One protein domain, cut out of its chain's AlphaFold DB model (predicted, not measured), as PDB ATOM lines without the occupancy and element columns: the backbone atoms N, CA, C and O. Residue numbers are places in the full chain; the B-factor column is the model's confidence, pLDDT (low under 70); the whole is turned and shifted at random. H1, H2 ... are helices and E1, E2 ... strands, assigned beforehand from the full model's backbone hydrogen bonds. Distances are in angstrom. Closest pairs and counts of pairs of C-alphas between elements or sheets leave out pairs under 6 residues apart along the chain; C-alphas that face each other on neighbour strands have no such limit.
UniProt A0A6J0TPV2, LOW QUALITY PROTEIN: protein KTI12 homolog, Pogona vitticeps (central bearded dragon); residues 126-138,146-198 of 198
ATOM      1  N   PHE A 126      -6.993 -27.196  -7.848       68.00
ATOM      2  CA  PHE A 126      -8.402 -27.250  -7.478       68.00
ATOM      3  C   PHE A 126      -8.598 -28.192  -6.284       68.00
ATOM      4  O   PHE A 126      -8.179 -29.348  -6.327       68.00
ATOM      5  N   VAL A 127      -9.231 -27.696  -5.223       70.19
ATOM      6  CA  VAL A 127      -9.567 -28.461  -4.020       70.19
ATOM      7  C   VAL A 127     -11.064 -28.761  -4.046       70.19
ATOM      8  O   VAL A 127     -11.853 -27.835  -3.834       70.19
ATOM      9  N   PRO A 128     -11.481 -30.014  -4.299       67.38
ATOM     10  CA  PRO A 128     -12.893 -30.363  -4.279       67.38
ATOM     11  C   PRO A 128     -13.435 -30.272  -2.851       67.38
ATOM     12  O   PRO A 128     -12.798 -30.726  -1.896       67.38
ATOM     13  N   VAL A 129     -14.631 -29.710  -2.705       67.88
ATOM     14  CA  VAL A 129     -15.389 -29.747  -1.454       67.88
ATOM     15  C   VAL A 129     -16.527 -30.731  -1.653       67.88
ATOM     16  O   VAL A 129     -17.554 -30.420  -2.244       67.88
ATOM     17  N   ALA A 130     -16.304 -31.957  -1.186       63.25
ATOM     18  CA  ALA A 130     -17.284 -33.027  -1.277       63.25
ATOM     19  C   ALA A 130     -18.342 -32.857  -0.175       63.25
ATOM     20  O   ALA A 130     -18.161 -33.327   0.948       63.25
ATOM     21  N   VAL A 131     -19.427 -32.161  -0.504       65.56
ATOM     22  CA  VAL A 131     -20.672 -32.155   0.273       65.56
ATOM     23  C   VAL A 131     -21.775 -32.672  -0.645       65.56
ATOM     24  O   VAL A 131     -21.947 -32.181  -1.760       65.56
ATOM     25  N   GLU A 132     -22.481 -33.703  -0.198       62.41
ATOM     26  CA  GLU A 132     -23.583 -34.314  -0.940       62.41
ATOM     27  C   GLU A 132     -24.712 -33.284  -1.137       62.41
ATOM     28  O   GLU A 132     -25.114 -32.615  -0.189       62.41
ATOM     29  N   GLY A 133     -25.170 -33.096  -2.381       62.19
ATOM     30  CA  GLY A 133     -26.194 -32.099  -2.732       62.19
ATOM     31  C   GLY A 133     -25.694 -30.659  -2.935       62.19
ATOM     32  O   GLY A 133     -26.497 -29.768  -3.204       62.19
ATOM     33  N   LEU A 134     -24.384 -30.403  -2.850       65.31
ATOM     34  CA  LEU A 134     -23.811 -29.077  -3.086       65.31
ATOM     35  C   LEU A 134     -23.789 -28.751  -4.591       65.31
ATOM     36  O   LEU A 134     -23.018 -29.338  -5.349       65.31
ATOM     37  N   ALA A 135     -24.647 -27.826  -5.035       58.34
ATOM     38  CA  ALA A 135     -24.712 -27.419  -6.439       58.34
ATOM     39  C   ALA A 135     -23.390 -26.779  -6.906       58.34
ATOM     40  O   ALA A 135     -22.796 -25.959  -6.202       58.34
ATOM     41  N   ALA A 136     -22.946 -27.123  -8.119       54.94
ATOM     42  CA  ALA A 136     -21.839 -26.441  -8.779       54.94
ATOM     43  C   ALA A 136     -22.205 -24.960  -8.977       54.94
ATOM     44  O   ALA A 136     -23.210 -24.638  -9.613       54.94
ATOM     45  N   GLY A 137     -21.417 -24.047  -8.407       47.75
ATOM     46  CA  GLY A 137     -21.619 -22.610  -8.584       47.75
ATOM     47  C   GLY A 137     -21.534 -22.241 -10.067       47.75
ATOM     48  O   GLY A 137     -20.485 -22.400 -10.687       47.75
ATOM     49  N   GLY A 138     -22.653 -21.785 -10.632       39.50
ATOM     50  CA  GLY A 138     -22.812 -21.524 -12.057       39.50
ATOM     51  C   GLY A 138     -21.876 -20.443 -12.599       39.50
ATOM     52  O   GLY A 138     -21.949 -19.279 -12.211       39.50
ATOM     53  N   PRO A 146     -16.960 -29.720 -10.446       60.09
ATOM     54  CA  PRO A 146     -17.436 -30.052  -9.106       60.09
ATOM     55  C   PRO A 146     -17.302 -28.837  -8.171       60.09
ATOM     56  O   PRO A 146     -16.442 -27.986  -8.403       60.09
ATOM     57  N   PRO A 147     -18.116 -28.716  -7.109       65.81
ATOM     58  CA  PRO A 147     -17.966 -27.639  -6.139       65.81
ATOM     59  C   PRO A 147     -16.597 -27.727  -5.449       65.81
ATOM     60  O   PRO A 147     -16.158 -28.785  -4.992       65.81
ATOM     61  N   GLY A 148     -15.887 -26.605  -5.384       71.75
ATOM     62  CA  GLY A 148     -14.551 -26.560  -4.804       71.75
ATOM     63  C   GLY A 148     -13.865 -25.217  -4.985       71.75
ATOM     64  O   GLY A 148     -14.456 -24.252  -5.466       71.75
ATOM     65  N   LEU A 149     -12.609 -25.152  -4.558       76.19
ATOM     66  CA  LEU A 149     -11.849 -23.914  -4.466       76.19
ATOM     67  C   LEU A 149     -10.548 -24.009  -5.258       76.19
ATOM     68  O   LEU A 149      -9.764 -24.940  -5.074       76.19
ATOM     69  N   ARG A 150     -10.282 -23.004  -6.092       77.81
ATOM     70  CA  ARG A 150      -8.990 -22.836  -6.759       77.81
ATOM     71  C   ARG A 150      -8.127 -21.880  -5.943       77.81
ATOM     72  O   ARG A 150      -8.495 -20.727  -5.746       77.81
ATOM     73  N   LEU A 151      -6.987 -22.361  -5.455       74.69
ATOM     74  CA  LEU A 151      -6.085 -21.544  -4.641       74.69
ATOM     75  C   LEU A 151      -5.111 -20.771  -5.530       74.69
ATOM     76  O   LEU A 151      -4.517 -21.348  -6.432       74.69
ATOM     77  N   HIS A 152      -4.907 -19.480  -5.273       76.69
ATOM     78  CA  HIS A 152      -3.963 -18.644  -6.038       76.69
ATOM     79  C   HIS A 152      -2.575 -18.539  -5.396       76.69
ATOM     80  O   HIS A 152      -1.630 -18.065  -6.019       76.69
ATOM     81  N   ARG A 153      -2.443 -19.004  -4.153       76.94
ATOM     82  CA  ARG A 153      -1.208 -18.998  -3.370       76.94
ATOM     83  C   ARG A 153      -1.076 -20.321  -2.616       76.94
ATOM     84  O   ARG A 153      -2.096 -20.984  -2.416       76.94
ATOM     85  N   PRO A 154       0.133 -20.719  -2.189       70.25
ATOM     86  CA  PRO A 154       0.271 -21.912  -1.371       70.25
ATOM     87  C   PRO A 154      -0.418 -21.680  -0.022       70.25
ATOM     88  O   PRO A 154      -0.171 -20.672   0.644       70.25
ATOM     89  N   VAL A 155      -1.286 -22.610   0.376       73.38
ATOM     90  CA  VAL A 155      -2.006 -22.554   1.656       73.38
ATOM     91  C   VAL A 155      -1.618 -23.764   2.491       73.38
ATOM     92  O   VAL A 155      -1.709 -24.913   2.050       73.38
ATOM     93  N   SER A 156      -1.178 -23.507   3.722       75.50
ATOM     94  CA  SER A 156      -0.793 -24.572   4.650       75.50
ATOM     95  C   SER A 156      -2.015 -25.273   5.255       75.50
ATOM     96  O   SER A 156      -3.075 -24.676   5.460       75.50
ATOM     97  N   LEU A 157      -1.851 -26.538   5.658       68.75
ATOM     98  CA  LEU A 157      -2.878 -27.268   6.415       68.75
ATOM     99  C   LEU A 157      -3.251 -26.573   7.733       68.75
ATOM    100  O   LEU A 157      -4.399 -26.661   8.180       68.75
ATOM    101  N   ALA A 158      -2.300 -25.876   8.359       72.06
ATOM    102  CA  ALA A 158      -2.537 -25.115   9.580       72.06
ATOM    103  C   ALA A 158      -3.480 -23.926   9.332       72.06
ATOM    104  O   ALA A 158      -4.389 -23.686  10.131       72.06
ATOM    105  N   GLU A 159      -3.304 -23.231   8.206       80.44
ATOM    106  CA  GLU A 159      -4.148 -22.115   7.780       80.44
ATOM    107  C   GLU A 159      -5.566 -22.583   7.433       80.44
ATOM    108  O   GLU A 159      -6.526 -22.057   7.998       80.44
ATOM    109  N   LEU A 160      -5.706 -23.646   6.631       80.62
ATOM    110  CA  LEU A 160      -7.012 -24.258   6.339       80.62
ATOM    111  C   LEU A 160      -7.719 -24.733   7.616       80.62
ATOM    112  O   LEU A 160      -8.913 -24.508   7.808       80.62
ATOM    113  N   SER A 161      -6.971 -25.339   8.541       79.38
ATOM    114  CA  SER A 161      -7.507 -25.768   9.838       79.38
ATOM    115  C   SER A 161      -7.971 -24.593  10.699       79.38
ATOM    116  O   SER A 161      -8.951 -24.729  11.437       79.38
ATOM    117  N   ARG A 162      -7.279 -23.446  10.635       84.69
ATOM    118  CA  ARG A 162      -7.675 -22.212  11.326       84.69
ATOM    119  C   ARG A 162      -8.966 -21.653  10.736       84.69
ATOM    120  O   ARG A 162      -9.896 -21.445  11.511       84.69
ATOM    121  N   LEU A 163      -9.046 -21.510   9.413       88.50
ATOM    122  CA  LEU A 163     -10.242 -21.019   8.717       88.50
ATOM    123  C   LEU A 163     -11.457 -21.908   8.986       88.50
ATOM    124  O   LEU A 163     -12.520 -21.405   9.332       88.50
ATOM    125  N   ARG A 164     -11.287 -23.238   8.956       86.50
ATOM    126  CA  ARG A 164     -12.354 -24.175   9.337       86.50
ATOM    127  C   ARG A 164     -12.857 -23.930  10.759       86.50
ATOM    128  O   ARG A 164     -14.058 -23.919  10.989       86.50
ATOM    129  N   ARG A 165     -11.958 -23.748  11.735       87.69
ATOM    130  CA  ARG A 165     -12.362 -23.480  13.129       87.69
ATOM    131  C   ARG A 165     -13.085 -22.143  13.270       87.69
ATOM    132  O   ARG A 165     -14.060 -22.081  14.009       87.69
ATOM    133  N   GLN A 166     -12.621 -21.108  12.572       90.75
ATOM    134  CA  GLN A 166     -13.266 -19.794  12.569       90.75
ATOM    135  C   GLN A 166     -14.673 -19.873  11.972       90.75
ATOM    136  O   GLN A 166     -15.612 -19.395  12.599       90.75
ATOM    137  N   PHE A 167     -14.836 -20.564  10.841       89.88
ATOM    138  CA  PHE A 167     -16.146 -20.801  10.236       89.88
ATOM    139  C   PHE A 167     -17.088 -21.582  11.160       89.88
ATOM    140  O   PHE A 167     -18.216 -21.162  11.379       89.88
ATOM    141  N   LEU A 168     -16.618 -22.672  11.777       87.31
ATOM    142  CA  LEU A 168     -17.429 -23.430  12.739       87.31
ATOM    143  C   LEU A 168     -17.826 -22.589  13.959       87.31
ATOM    144  O   LEU A 168     -18.893 -22.799  14.523       87.31
ATOM    145  N   SER A 169     -16.975 -21.652  14.386       87.50
ATOM    146  CA  SER A 169     -17.322 -20.704  15.446       87.50
ATOM    147  C   SER A 169     -18.369 -19.695  14.982       87.50
ATOM    148  O   SER A 169     -19.267 -19.378  15.749       87.50
ATOM    149  N   TYR A 170     -18.261 -19.202  13.748       86.19
ATOM    150  CA  TYR A 170     -19.235 -18.296  13.143       86.19
ATOM    151  C   TYR A 170     -20.610 -18.960  12.999       86.19
ATOM    152  O   TYR A 170     -21.589 -18.398  13.482       86.19
ATOM    153  N   ALA A 171     -20.671 -20.176  12.446       85.06
ATOM    154  CA  ALA A 171     -21.913 -20.931  12.274       85.06
ATOM    155  C   ALA A 171     -22.625 -21.178  13.616       85.06
ATOM    156  O   ALA A 171     -23.824 -20.968  13.735       85.06
ATOM    157  N   LYS A 172     -21.873 -21.509  14.675       83.12
ATOM    158  CA  LYS A 172     -22.429 -21.665  16.033       83.12
ATOM    159  C   LYS A 172     -23.031 -20.387  16.621       83.12
ATOM    160  O   LYS A 172     -23.886 -20.478  17.492       83.12
ATOM    161  N   MET A 173     -22.546 -19.217  16.208       82.50
ATOM    162  CA  MET A 173     -23.043 -17.921  16.686       82.50
ATOM    163  C   MET A 173     -24.266 -17.431  15.897       82.50
ATOM    164  O   MET A 173     -24.875 -16.448  16.307       82.50
ATOM    165  N   HIS A 174     -24.628 -18.111  14.805       77.50
ATOM    166  CA  HIS A 174     -25.777 -17.795  13.952       77.50
ATOM    167  C   HIS A 174     -26.672 -19.042  13.790       77.50
ATOM    168  O   HIS A 174     -26.798 -19.568  12.683       77.50
ATOM    169  N   PRO A 175     -27.260 -19.560  14.891       65.25
ATOM    170  CA  PRO A 175     -28.149 -20.721  14.828       65.25
ATOM    171  C   PRO A 175     -29.365 -20.403  13.943       65.25
ATOM    172  O   PRO A 175     -30.026 -19.383  14.143       65.25
ATOM    173  N   GLY A 176     -29.634 -21.260  12.953       64.75
ATOM    174  CA  GLY A 176     -30.718 -21.102  11.970       64.75
ATOM    175  C   GLY A 176     -30.285 -20.849  10.517       64.75
ATOM    176  O   GLY A 176     -31.077 -21.090   9.609       64.75
ATOM    177  N   GLU A 177     -29.040 -20.439  10.250       63.97
ATOM    178  CA  GLU A 177     -28.517 -20.321   8.878       63.97
ATOM    179  C   GLU A 177     -27.829 -21.631   8.443       63.97
ATOM    180  O   GLU A 177     -26.664 -21.875   8.757       63.97
ATOM    181  N   GLY A 178     -28.550 -22.499   7.721       60.97
ATOM    182  CA  GLY A 178     -27.990 -23.725   7.126       60.97
ATOM    183  C   GLY A 178     -27.708 -24.876   8.100       60.97
ATOM    184  O   GLY A 178     -27.042 -25.836   7.729       60.97
ATOM    185  N   GLU A 179     -28.202 -24.815   9.340       64.38
ATOM    186  CA  GLU A 179     -28.035 -25.899  10.329       64.38
ATOM    187  C   GLU A 179     -28.867 -27.149   9.974       64.38
ATOM    188  O   GLU A 179     -28.443 -28.272  10.242       64.38
ATOM    189  N   GLU A 180     -30.004 -26.953   9.300       68.69
ATOM    190  CA  GLU A 180     -30.880 -28.025   8.801       68.69
ATOM    191  C   GLU A 180     -30.564 -28.434   7.347       68.69
ATOM    192  O   GLU A 180     -31.015 -29.484   6.891       68.69
ATOM    193  N   ASP A 181     -29.757 -27.642   6.628       76.94
ATOM    194  CA  ASP A 181     -29.438 -27.826   5.205       76.94
ATOM    195  C   ASP A 181     -27.914 -27.873   4.970       76.94
ATOM    196  O   ASP A 181     -27.225 -26.860   4.809       76.94
ATOM    197  N   LEU A 182     -27.374 -29.097   4.950       76.81
ATOM    198  CA  LEU A 182     -25.952 -29.384   4.723       76.81
ATOM    199  C   LEU A 182     -25.400 -28.764   3.419       76.81
ATOM    200  O   LEU A 182     -24.320 -28.161   3.473       76.81
ATOM    201  N   PRO A 183     -26.086 -28.862   2.263       79.88
ATOM    202  CA  PRO A 183     -25.747 -28.105   1.058       79.88
ATOM    203  C   PRO A 183     -25.599 -26.593   1.274       79.88
ATOM    204  O   PRO A 183     -24.618 -25.995   0.822       79.88
ATOM    205  N   GLN A 184     -26.528 -25.952   1.987       81.44
ATOM    206  CA  GLN A 184     -26.450 -24.514   2.263       81.44
ATOM    207  C   GLN A 184     -25.224 -24.174   3.122       81.44
ATOM    208  O   GLN A 184     -24.479 -23.242   2.800       81.44
ATOM    209  N   LEU A 185     -24.957 -24.969   4.162       83.75
ATOM    210  CA  LEU A 185     -23.772 -24.816   5.006       83.75
ATOM    211  C   LEU A 185     -22.472 -25.009   4.210       83.75
ATOM    212  O   LEU A 185     -21.507 -24.262   4.395       83.75
ATOM    213  N   GLY A 186     -22.453 -25.980   3.292       82.19
ATOM    214  CA  GLY A 186     -21.342 -26.212   2.372       82.19
ATOM    215  C   GLY A 186     -21.077 -25.012   1.459       82.19
ATOM    216  O   GLY A 186     -19.923 -24.611   1.291       82.19
ATOM    217  N   ASN A 187     -22.131 -24.380   0.936       83.25
ATOM    218  CA  ASN A 187     -22.022 -23.184   0.095       83.25
ATOM    219  C   ASN A 187     -21.490 -21.988   0.887       83.25
ATOM    220  O   ASN A 187     -20.589 -21.283   0.427       83.25
ATOM    221  N   MET A 188     -21.992 -21.792   2.105       84.75
ATOM    222  CA  MET A 188     -21.521 -20.737   2.999       84.75
ATOM    223  C   MET A 188     -20.045 -20.938   3.371       84.75
ATOM    224  O   MET A 188     -19.267 -19.980   3.401       84.75
ATOM    225  N   PHE A 189     -19.619 -22.188   3.577       86.75
ATOM    226  CA  PHE A 189     -18.216 -22.515   3.821       86.75
ATOM    227  C   PHE A 189     -17.333 -22.234   2.601       86.75
ATOM    228  O   PHE A 189     -16.258 -21.650   2.753       86.75
ATOM    229  N   LEU A 190     -17.779 -22.589   1.391       85.06
ATOM    230  CA  LEU A 190     -17.065 -22.272   0.152       85.06
ATOM    231  C   LEU A 190     -16.886 -20.764  -0.032       85.06
ATOM    232  O   LEU A 190     -15.774 -20.310  -0.294       85.06
ATOM    233  N   GLN A 191     -17.949 -19.981   0.164       85.25
ATOM    234  CA  GLN A 191     -17.880 -18.520   0.097       85.25
ATOM    235  C   GLN A 191     -16.917 -17.948   1.144       85.25
ATOM    236  O   GLN A 191     -16.107 -17.071   0.833       85.25
ATOM    237  N   TYR A 192     -16.961 -18.473   2.373       88.12
ATOM    238  CA  TYR A 192     -16.046 -18.079   3.439       88.12
ATOM    239  C   TYR A 192     -14.587 -18.361   3.068       88.12
ATOM    240  O   TYR A 192     -13.729 -17.493   3.239       88.12
ATOM    241  N   LEU A 193     -14.291 -19.550   2.538       86.81
ATOM    242  CA  LEU A 193     -12.940 -19.898   2.110       86.81
ATOM    243  C   LEU A 193     -12.470 -19.023   0.947       86.81
ATOM    244  O   LEU A 193     -11.365 -18.494   1.033       86.81
ATOM    245  N   SER A 194     -13.297 -18.814  -0.083       85.12
ATOM    246  CA  SER A 194     -12.971 -17.930  -1.211       85.12
ATOM    247  C   SER A 194     -12.592 -16.533  -0.726       85.12
ATOM    248  O   SER A 194     -11.523 -16.045  -1.062       85.12
ATOM    249  N   ARG A 195     -13.388 -15.934   0.167       86.81
ATOM    250  CA  ARG A 195     -13.129 -14.586   0.699       86.81
ATOM    251  C   ARG A 195     -11.844 -14.465   1.526       86.81
ATOM    252  O   ARG A 195     -11.289 -13.378   1.617       86.81
ATOM    253  N   ASN A 196     -11.415 -15.538   2.189       85.69
ATOM    254  CA  ASN A 196     -10.235 -15.515   3.063       85.69
ATOM    255  C   ASN A 196      -8.951 -16.008   2.371       85.69
ATOM    256  O   ASN A 196      -7.860 -15.858   2.930       85.69
ATOM    257  N   LEU A 197      -9.070 -16.653   1.208       81.62
ATOM    258  CA  LEU A 197      -7.951 -17.264   0.485       81.62
ATOM    259  C   LEU A 197      -7.656 -16.603  -0.871       81.62
ATOM    260  O   LEU A 197      -6.564 -16.842  -1.398       81.62
ATOM    261  N   GLN A 198      -8.583 -15.798  -1.404       70.38
ATOM    262  CA  GLN A 198      -8.391 -14.886  -2.542       70.38
ATOM    263  C   GLN A 198      -7.912 -13.517  -2.058       70.38
ATOM    264  O   GLN A 198      -7.044 -12.949  -2.755       70.38
TER     265      GLN A 198
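AT A GLANCE: This is residues 126 to 138 and 146 to 198 of the 198 residues of the protein "LOW QUALITY PROTEIN: protein KTI12 homolog" of Pogona vitticeps (central bearded dragon) (UniProt A0A6J0TPV2). A small two-stranded ribbon, E1 and E2, and the longest helix, H1, lie on opposite sides of H2, which crosses H1 steeply in the middle. The 66 printed residues hold two named strands, then two named helices; the sheet E1 - E2 is antiparallel and the class mostly helix. The whole is compact, with a radius of gyration of the C-alphas of 12.0 A and spans of 34 by 26 by 16 A.

HOW THE PARTS SIT: E1, residues 126 to 128, and E2, residues 148 to 150, are antiparallel at 166 degrees; N 127 and O 149 are 2.8 A apart, within hydrogen-bond range. The closest C-alphas of E2 and H2, residues 182 to 197, are those of Leu 149 and Ser 194, 6.9 A. H2 touches H1, residues 157 to 173, at a steep tilt of 53 degrees, opposite ways; the closest C-alphas are those of Phe 167 and Phe 189, 7.0 A. H1 touches H2 with residues 163 to 167 alone, and H2 touches H1 with residues 189 to 196 alone. E1 is apart from H1 and H2. In H1 and H2 every O i to N i+4 pair is within hydrogen-bond range.

IN THESE COORDINATES: E1 begins at C-alpha 126 (-8.402, -27.250, -7.478). H1 is 24.5 A long; H2, 22.1 A, ends at C-alpha 197 (-7.951, -17.264, 0.485).

THE WHOLE: The C-alphas of Pro 154 and Gly 176 are farthest apart, 33.7 A. Residues 139 to 145 are not printed, a gap of 10.5 A between C-alphas 138 and 146. The links E2 to H1 and H1 to H2 are short. Model pLDDT is under 70 in 21 residues, among them 128 to 138 and 175 to 180.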